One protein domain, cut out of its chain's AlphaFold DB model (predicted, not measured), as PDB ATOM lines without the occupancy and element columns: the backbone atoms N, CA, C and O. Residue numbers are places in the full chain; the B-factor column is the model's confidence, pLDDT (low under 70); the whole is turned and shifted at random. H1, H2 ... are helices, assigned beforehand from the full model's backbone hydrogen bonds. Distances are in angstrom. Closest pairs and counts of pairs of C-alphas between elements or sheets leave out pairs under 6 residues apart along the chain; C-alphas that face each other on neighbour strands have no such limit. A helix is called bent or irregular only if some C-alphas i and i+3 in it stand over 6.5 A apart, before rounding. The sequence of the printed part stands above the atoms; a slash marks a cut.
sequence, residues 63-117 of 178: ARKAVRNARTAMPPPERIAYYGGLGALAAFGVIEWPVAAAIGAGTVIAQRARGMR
ATOM      1  N   ALA A  63     -38.168 -31.068 -33.542       68.38
ATOM      2  CA  ALA A  63     -36.823 -31.584 -33.787       68.38
ATOM      3  C   ALA A  63     -36.542 -32.861 -32.973       68.38
ATOM      4  O   ALA A  63     -36.048 -33.848 -33.510       68.38
ATOM      5  N   ARG A  64     -36.930 -32.904 -31.695       72.69
ATOM      6  CA  ARG A  64     -36.808 -34.085 -30.826       72.69
ATOM      7  C   ARG A  64     -37.684 -35.237 -31.301       72.69
ATOM      8  O   ARG A  64     -37.249 -36.389 -31.275       72.69
ATOM      9  N   LYS A  65     -38.897 -34.941 -31.769       74.69
ATOM     10  CA  LYS A  65     -39.812 -35.922 -32.356       74.69
ATOM     11  C   LYS A  65     -39.266 -36.447 -33.682       74.69
ATOM     12  O   LYS A  65     -39.287 -37.652 -33.903       74.69
ATOM     13  N   ALA A  66     -38.682 -35.580 -34.508       69.06
ATOM     14  CA  ALA A  66     -37.988 -35.976 -35.728       69.06
ATOM     15  C   ALA A  66     -36.766 -36.857 -35.433       69.06
ATOM     16  O   ALA A  66     -36.610 -37.881 -36.081       69.06
ATOM     17  N   VAL A  67     -35.953 -36.543 -34.418       70.44
ATOM     18  CA  VAL A  67     -34.813 -37.382 -33.996       70.44
ATOM     19  C   VAL A  67     -35.281 -38.738 -33.467       70.44
ATOM     20  O   VAL A  67     -34.664 -39.758 -33.758       70.44
ATOM     21  N   ARG A  68     -36.386 -38.781 -32.715       70.50
ATOM     22  CA  ARG A  68     -36.960 -40.032 -32.202       70.50
ATOM     23  C   ARG A  68     -37.508 -40.908 -33.327       70.50
ATOM     24  O   ARG A  68     -37.252 -42.105 -33.322       70.50
ATOM     25  N   ASN A  69     -38.182 -40.298 -34.301       69.81
ATOM     26  CA  ASN A  69     -38.719 -40.976 -35.480       69.81
ATOM     27  C   ASN A  69     -37.612 -41.406 -36.452       69.81
ATOM     28  O   ASN A  69     -37.676 -42.477 -37.042       69.81
ATOM     29  N   ALA A  70     -36.571 -40.586 -36.595       66.12
ATOM     30  CA  ALA A  70     -35.369 -40.927 -37.335       66.12
ATOM     31  C   ALA A  70     -34.662 -42.109 -36.671       66.12
ATOM     32  O   ALA A  70     -34.308 -43.047 -37.357       66.12
ATOM     33  N   ARG A  71     -34.544 -42.153 -35.340       64.75
ATOM     34  CA  ARG A  71     -33.990 -43.318 -34.628       64.75
ATOM     35  C   ARG A  71     -34.790 -44.606 -34.836       64.75
ATOM     36  O   ARG A  71     -34.185 -45.669 -34.844       64.75
ATOM     37  N   THR A  72     -36.110 -44.530 -35.001       66.38
ATOM     38  CA  THR A  72     -36.946 -45.701 -35.322       66.38
ATOM     39  C   THR A  72     -36.959 -46.061 -36.807       66.38
ATOM     40  O   THR A  72     -37.318 -47.187 -37.135       66.38
ATOM     41  N   ALA A  73     -36.558 -45.147 -37.698       62.69
ATOM     42  CA  ALA A  73     -36.578 -45.342 -39.149       62.69
ATOM     43  C   ALA A  73     -35.185 -45.389 -39.816       62.69
ATOM     44  O   ALA A  73     -35.112 -45.657 -41.015       62.69
ATOM     45  N   MET A  74     -34.089 -45.105 -39.098       55.62
ATOM     46  CA  MET A  74     -32.756 -44.930 -39.688       55.62
ATOM     47  C   MET A  74     -31.811 -46.121 -39.492       55.62
ATOM     48  O   MET A  74     -31.825 -46.772 -38.446       55.62
ATOM     49  N   PRO A  75     -30.951 -46.370 -40.505       61.22
ATOM     50  CA  PRO A  75     -29.897 -47.382 -40.485       61.22
ATOM     51  C   PRO A  75     -28.874 -47.131 -39.354       61.22
ATOM     52  O   PRO A  75     -28.866 -46.044 -38.776       61.22
ATOM     53  N   PRO A  76     -28.011 -48.122 -39.039       64.00
ATOM     54  CA  PRO A  76     -27.246 -48.226 -37.795       64.00
ATOM     55  C   PRO A  76     -26.618 -46.912 -37.304       64.00
ATOM     56  O   PRO A  76     -26.067 -46.162 -38.119       64.00
ATOM     57  N   PRO A  77     -26.639 -46.648 -35.982       66.12
ATOM     58  CA  PRO A  77     -26.211 -45.379 -35.383       66.12
ATOM     59  C   PRO A  77     -24.784 -44.955 -35.767       66.12
ATOM     60  O   PRO A  77     -24.490 -43.761 -35.803       66.12
ATOM     61  N   GLU A  78     -23.925 -45.903 -36.141       69.44
ATOM     62  CA  GLU A  78     -22.574 -45.647 -36.649       69.44
ATOM     63  C   GLU A  78     -22.542 -44.783 -37.913       69.44
ATOM     64  O   GLU A  78     -21.669 -43.929 -38.032       69.44
ATOM     65  N   ARG A  79     -23.506 -44.911 -38.838       75.62
ATOM     66  CA  ARG A  79     -23.529 -44.056 -40.043       75.62
ATOM     67  C   ARG A  79     -23.912 -42.622 -39.711       75.62
ATOM     68  O   ARG A  79     -23.375 -41.698 -40.309       75.62
ATOM     69  N   ILE A  80     -24.813 -42.427 -38.751       79.31
ATOM     70  CA  ILE A  80     -25.203 -41.086 -38.299       79.31
ATOM     71  C   ILE A  80     -24.034 -40.419 -37.579       79.31
ATOM     72  O   ILE A  80     -23.761 -39.251 -37.833       79.31
ATOM     73  N   ALA A  81     -23.315 -41.155 -36.731       84.12
ATOM     74  CA  ALA A  81     -22.101 -40.649 -36.104       84.12
ATOM     75  C   ALA A  81     -21.013 -40.336 -37.145       84.12
ATOM     76  O   ALA A  81     -20.376 -39.293 -37.056       84.12
ATOM     77  N   TYR A  82     -20.856 -41.181 -38.169       78.94
ATOM     78  CA  TYR A  82     -19.889 -40.975 -39.247       78.94
ATOM     79  C   TYR A  82     -20.206 -39.730 -40.089       78.94
ATOM     80  O   TYR A  82     -19.371 -38.837 -40.198       78.94
ATOM     81  N   TYR A  83     -21.421 -39.611 -40.635       81.56
ATOM     82  CA  TYR A  83     -21.807 -38.454 -41.454       81.56
ATOM     83  C   TYR A  83     -22.024 -37.182 -40.627       81.56
ATOM     84  O   TYR A  83     -21.713 -36.087 -41.092       81.56
ATOM     85  N   GLY A  84     -22.516 -37.316 -39.394       87.44
ATOM     86  CA  GLY A  84     -22.653 -36.213 -38.446       87.44
ATOM     87  C   GLY A  84     -21.295 -35.687 -37.989       87.44
ATOM     88  O   GLY A  84     -21.105 -34.478 -37.945       87.44
ATOM     89  N   GLY A  85     -20.333 -36.578 -37.738       86.00
ATOM     90  CA  GLY A  85     -18.944 -36.230 -37.457       86.00
ATOM     91  C   GLY A  85     -18.269 -35.561 -38.650       86.00
ATOM     92  O   GLY A  85     -17.670 -34.507 -38.483       86.00
ATOM     93  N   LEU A  86     -18.429 -36.095 -39.867       82.81
ATOM     94  CA  LEU A  86     -17.865 -35.490 -41.082       82.81
ATOM     95  C   LEU A  86     -18.439 -34.087 -41.345       82.81
ATOM     96  O   LEU A  86     -17.700 -33.156 -41.656       82.81
ATOM     97  N   GLY A  87     -19.755 -33.930 -41.178       81.50
ATOM     98  CA  GLY A  87     -20.438 -32.645 -41.311       81.50
ATOM     99  C   GLY A  87     -20.056 -31.659 -40.209       81.50
ATOM    100  O   GLY A  87     -19.855 -30.482 -40.490       81.50
ATOM    101  N   ALA A  88     -19.895 -32.134 -38.973       81.56
ATOM    102  CA  ALA A  88     -19.426 -31.317 -37.864       81.56
ATOM    103  C   ALA A  88     -17.972 -30.882 -38.069       81.56
ATOM    104  O   ALA A  88     -17.699 -29.703 -37.931       81.56
ATOM    105  N   LEU A  89     -17.052 -31.767 -38.473       77.38
ATOM    106  CA  LEU A  89     -15.671 -31.381 -38.789       77.38
ATOM    107  C   LEU A  89     -15.616 -30.350 -39.927       77.38
ATOM    108  O   LEU A  89     -14.885 -29.369 -39.821       77.38
ATOM    109  N   ALA A  90     -16.435 -30.520 -40.970       75.00
ATOM    110  CA  ALA A  90     -16.571 -29.525 -42.036       75.00
ATOM    111  C   ALA A  90     -17.109 -28.179 -41.510       75.00
ATOM    112  O   ALA A  90     -16.636 -27.125 -41.925       75.00
ATOM    113  N   ALA A  91     -18.046 -28.215 -40.558       70.75
ATOM    114  CA  ALA A  91     -18.602 -27.043 -39.887       70.75
ATOM    115  C   ALA A  91     -17.750 -26.511 -38.721       70.75
ATOM    116  O   ALA A  91     -18.103 -25.493 -38.147       70.75
ATOM    117  N   PHE A  92     -16.659 -27.175 -38.331       69.69
ATOM    118  CA  PHE A  92     -15.745 -26.742 -37.265       69.69
ATOM    119  C   PHE A  92     -14.454 -26.100 -37.818       69.69
ATOM    120  O   PHE A  92     -13.732 -25.451 -37.067       69.69
ATOM    121  N   GLY A  93     -14.204 -26.140 -39.135       69.75
ATOM    122  CA  GLY A  93     -13.153 -25.361 -39.826       69.75
ATOM    123  C   GLY A  93     -13.472 -23.857 -39.989       69.75
ATOM    124  O   GLY A  93     -13.310 -23.290 -41.066       69.75
ATOM    125  N   VAL A  94     -14.030 -23.231 -38.944       64.50
ATOM    126  CA  VAL A  94     -14.899 -22.024 -38.910       64.50
ATOM    127  C   VAL A  94     -14.243 -20.676 -39.122       64.50
ATOM    128  O   VAL A  94     -14.337 -19.807 -38.269       64.50
ATOM    129  N   ILE A  95     -13.704 -20.444 -40.312       58.34
ATOM    130  CA  ILE A  95     -13.733 -19.083 -40.879       58.34
ATOM    131  C   ILE A  95     -14.384 -19.090 -42.275       58.34
ATOM    132  O   ILE A  95     -15.136 -18.178 -42.597       58.34
ATOM    133  N   GLU A  96     -14.265 -20.184 -43.037       70.25
ATOM    134  CA  GLU A  96     -14.754 -20.269 -44.428       70.25
ATOM    135  C   GLU A  96     -15.994 -21.175 -44.641       70.25
ATOM    136  O   GLU A  96     -16.685 -21.062 -45.656       70.25
ATOM    137  N   TRP A  97     -16.353 -22.069 -43.705       77.75
ATOM    138  CA  TRP A  97     -17.497 -22.984 -43.917       77.75
ATOM    139  C   TRP A  97     -18.898 -22.355 -43.842       77.75
ATOM    140  O   TRP A  97     -19.772 -22.888 -44.529       77.75
ATOM    141  N   PRO A  98     -19.193 -21.274 -43.080       71.62
ATOM    142  CA  PRO A  98     -20.545 -20.712 -43.082       71.62
ATOM    143  C   PRO A  98     -20.910 -20.195 -44.475       71.62
ATOM    144  O   PRO A  98     -22.049 -20.328 -44.919       71.62
ATOM    145  N   VAL A  99     -19.910 -19.671 -45.189       78.06
ATOM    146  CA  VAL A  99     -20.032 -19.194 -46.565       78.06
ATOM    147  C   VAL A  99     -20.267 -20.369 -47.515       78.06
ATOM    148  O   VAL A  99     -21.240 -20.354 -48.267       78.06
ATOM    149  N   ALA A 100     -19.466 -21.436 -47.432       82.12
ATOM    150  CA  ALA A 100     -19.670 -22.639 -48.244       82.12
ATOM    151  C   ALA A 100     -21.040 -23.303 -47.990       82.12
ATOM    152  O   ALA A 100     -21.714 -23.724 -48.933       82.12
ATOM    153  N   ALA A 101     -21.493 -23.343 -46.734       83.06
ATOM    154  CA  ALA A 101     -22.802 -23.864 -46.357       83.06
ATOM    155  C   ALA A 101     -23.946 -22.995 -46.902       83.06
ATOM    156  O   ALA A 101     -24.914 -23.532 -47.444       83.06
ATOM    157  N   ALA A 102     -23.825 -21.665 -46.823       87.12
ATOM    158  CA  ALA A 102     -24.796 -20.739 -47.401       87.12
ATOM    159  C   ALA A 102     -24.878 -20.883 -48.930       87.12
ATOM    160  O   ALA A 102     -25.979 -20.942 -49.481       87.12
ATOM    161  N   ILE A 103     -23.733 -21.015 -49.612       84.88
ATOM    162  CA  ILE A 103     -23.668 -21.239 -51.063       84.88
ATOM    163  C   ILE A 103     -24.286 -22.594 -51.428       84.88
ATOM    164  O   ILE A 103     -25.114 -22.668 -52.338       84.88
ATOM    165  N   GLY A 104     -23.944 -23.666 -50.712       86.56
ATOM    166  CA  GLY A 104     -24.507 -24.998 -50.940       86.56
ATOM    167  C   GLY A 104     -26.023 -25.032 -50.742       86.56
ATOM    168  O   GLY A 104     -26.760 -25.478 -51.625       86.56
ATOM    169  N   ALA A 105     -26.510 -24.481 -49.626       87.94
ATOM    170  CA  ALA A 105     -27.938 -24.368 -49.343       87.94
ATOM    171  C   ALA A 105     -28.658 -23.517 -50.400       87.94
ATOM    172  O   ALA A 105     -29.688 -23.933 -50.935       87.94
ATOM    173  N   GLY A 106     -28.081 -22.367 -50.765       87.06
ATOM    174  CA  GLY A 106     -28.589 -21.501 -51.825       87.06
ATOM    175  C   GLY A 106     -28.666 -22.214 -53.175       87.06
ATOM    176  O   GLY A 106     -29.660 -22.074 -53.883       87.06
ATOM    177  N   THR A 107     -27.679 -23.049 -53.506       87.25
ATOM    178  CA  THR A 107     -27.646 -23.813 -54.762       87.25
ATOM    179  C   THR A 107     -28.755 -24.858 -54.813       87.25
ATOM    180  O   THR A 107     -29.452 -24.953 -55.821       87.25
ATOM    181  N   VAL A 108     -28.990 -25.592 -53.724       87.44
ATOM    182  CA  VAL A 108     -30.084 -26.575 -53.642       87.44
ATOM    183  C   VAL A 108     -31.447 -25.886 -53.748       87.44
ATOM    184  O   VAL A 108     -32.319 -26.338 -54.491       87.44
ATOM    185  N   ILE A 109     -31.629 -24.762 -53.051       87.19
ATOM    186  CA  ILE A 109     -32.871 -23.977 -53.096       87.19
ATOM    187  C   ILE A 109     -33.097 -23.404 -54.502       87.19
ATOM    188  O   ILE A 109     -34.201 -23.505 -55.037       87.19
ATOM    189  N   ALA A 110     -32.056 -22.865 -55.138       82.75
ATOM    190  CA  ALA A 110     -32.120 -22.321 -56.490       82.75
ATOM    191  C   ALA A 110     -32.374 -23.408 -57.541       82.75
ATOM    192  O   ALA A 110     -33.178 -23.201 -58.447       82.75
ATOM    193  N   GLN A 111     -31.736 -24.576 -57.431       82.75
ATOM    194  CA  GLN A 111     -32.005 -25.720 -58.307       82.75
ATOM    195  C   GLN A 111     -33.443 -26.203 -58.160       82.75
ATOM    196  O   GLN A 111     -34.099 -26.469 -59.165       82.75
ATOM    197  N   ARG A 112     -33.965 -26.238 -56.931       76.19
ATOM    198  CA  ARG A 112     -35.366 -26.570 -56.679       76.19
ATOM    199  C   ARG A 112     -36.288 -25.539 -57.331       76.19
ATOM    200  O   ARG A 112     -37.130 -25.916 -58.135       76.19
ATOM    201  N   ALA A 113     -36.050 -24.245 -57.118       76.44
ATOM    202  CA  ALA A 113     -36.821 -23.167 -57.743       76.44
ATOM    203  C   ALA A 113     -36.747 -23.173 -59.286       76.44
ATOM    204  O   ALA A 113     -37.750 -22.921 -59.955       76.44
ATOM    205  N   ARG A 114     -35.588 -23.506 -59.873       71.62
ATOM    206  CA  ARG A 114     -35.429 -23.703 -61.325       71.62
ATOM    207  C   ARG A 114     -36.162 -24.948 -61.820       71.62
ATOM    208  O   ARG A 114     -36.737 -24.903 -62.900       71.62
ATOM    209  N   GLY A 115     -36.186 -26.022 -61.032       73.38
ATOM    210  CA  GLY A 115     -36.971 -27.224 -61.307       73.38
ATOM    211  C   GLY A 115     -38.469 -26.929 -61.407       73.38
ATOM    212  O   GLY A 115     -39.115 -27.412 -62.328       73.38
ATOM    213  N   MET A 116     -39.003 -26.055 -60.545       61.84
ATOM    214  CA  MET A 116     -40.394 -25.590 -60.651       61.84
ATOM    215  C   MET A 116     -40.637 -24.646 -61.841       61.84
ATOM    216  O   MET A 116     -41.719 -24.676 -62.418       61.84
ATOM    217  N   ARG A 117     -39.649 -23.840 -62.258       59.22
ATOM    218  CA  ARG A 117     -39.751 -22.990 -63.466       59.22
ATOM    219  C   ARG A 117     -39.545 -23.747 -64.780       59.22
ATOM    220  O   ARG A 117     -39.894 -23.232 -65.835       59.22
TER     221      ARG A 117
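What this domain is: This is residues 63 to 117 of the 178 residues of an uncharacterized protein of Thermocatellispora tengchongensis (UniProt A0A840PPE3). Three helices follow one another as an open, angular frame without a packed core: the longest, H3, and H2 make the two arms of a wide V, meeting in a corner near Ala 91 and Trp 97, and H1, beyond the other end of H2, turns out of the plane of that V. The middle between the arms is empty. The printed part has 55 residues with three named helices, in the order H1, H2, H3, and no named strand; its class is all helix. It is only just loose, close to extended, with a radius of gyration of the C-alphas of 14.9 A, and its C-alphas span 36 by 33 by 18 A, an outline that is only just flat.

Where its parts are: H3, the longest helix, holds residues 97 to 117 and measures 29.6 A from first to last C-alpha. It begins with C-alpha 97 at (-17.497, -22.984, -43.917) and ends with C-alpha 117 at (-39.751, -22.990, -63.466). H2 holds residues 77 to 92 and measures 21.5 A. H1 holds residues 63 to 73 and measures 14.8 A, beginning with C-alpha 63 at (-36.823, -31.584, -33.787). No helix is bent or irregular.

How they stand to each other: H3 and H2 touch only at the corner by their link, and only just, with 3 pairs of C-alphas within 8 A. Their closest C-alphas are those of Trp 97 and Ala 91, 5.8 A apart. H2 touches H3 with residues 90 to 91 alone, and H3 touches H2 with residues 97 to 98 alone. The two helices run opposite ways at a steep tilt of 69 degrees, only just short of about perpendicular, and their centres are 21.1 A apart. H1 touches no helix: it is apart from H3, and only just apart from H2, with their closest C-alphas 8.1 A apart. In H1, H2 and H3 every O i to N i+4 pair is within hydrogen-bond range.

The domain as a whole: The two C-alphas farthest apart are those of Glu 78 and Arg 117, at 39.1 A, and the first and last printed C-alphas, of Ala 63 and Arg 117, are 31.0 A apart. The printed part has no cut. Both links are tight, with 3 residues from H1 to H2 and 4 from H2 to H3. Among the stretches that stand free are residues 63 to 70, which belong to H1, and residues 102 to 117, which belong to H3. The mean pLDDT of the printed part is 74.9, and 18 residues are under 70: residues 63 and 66, 69 to 78, 92 to 95, and 116 to 117.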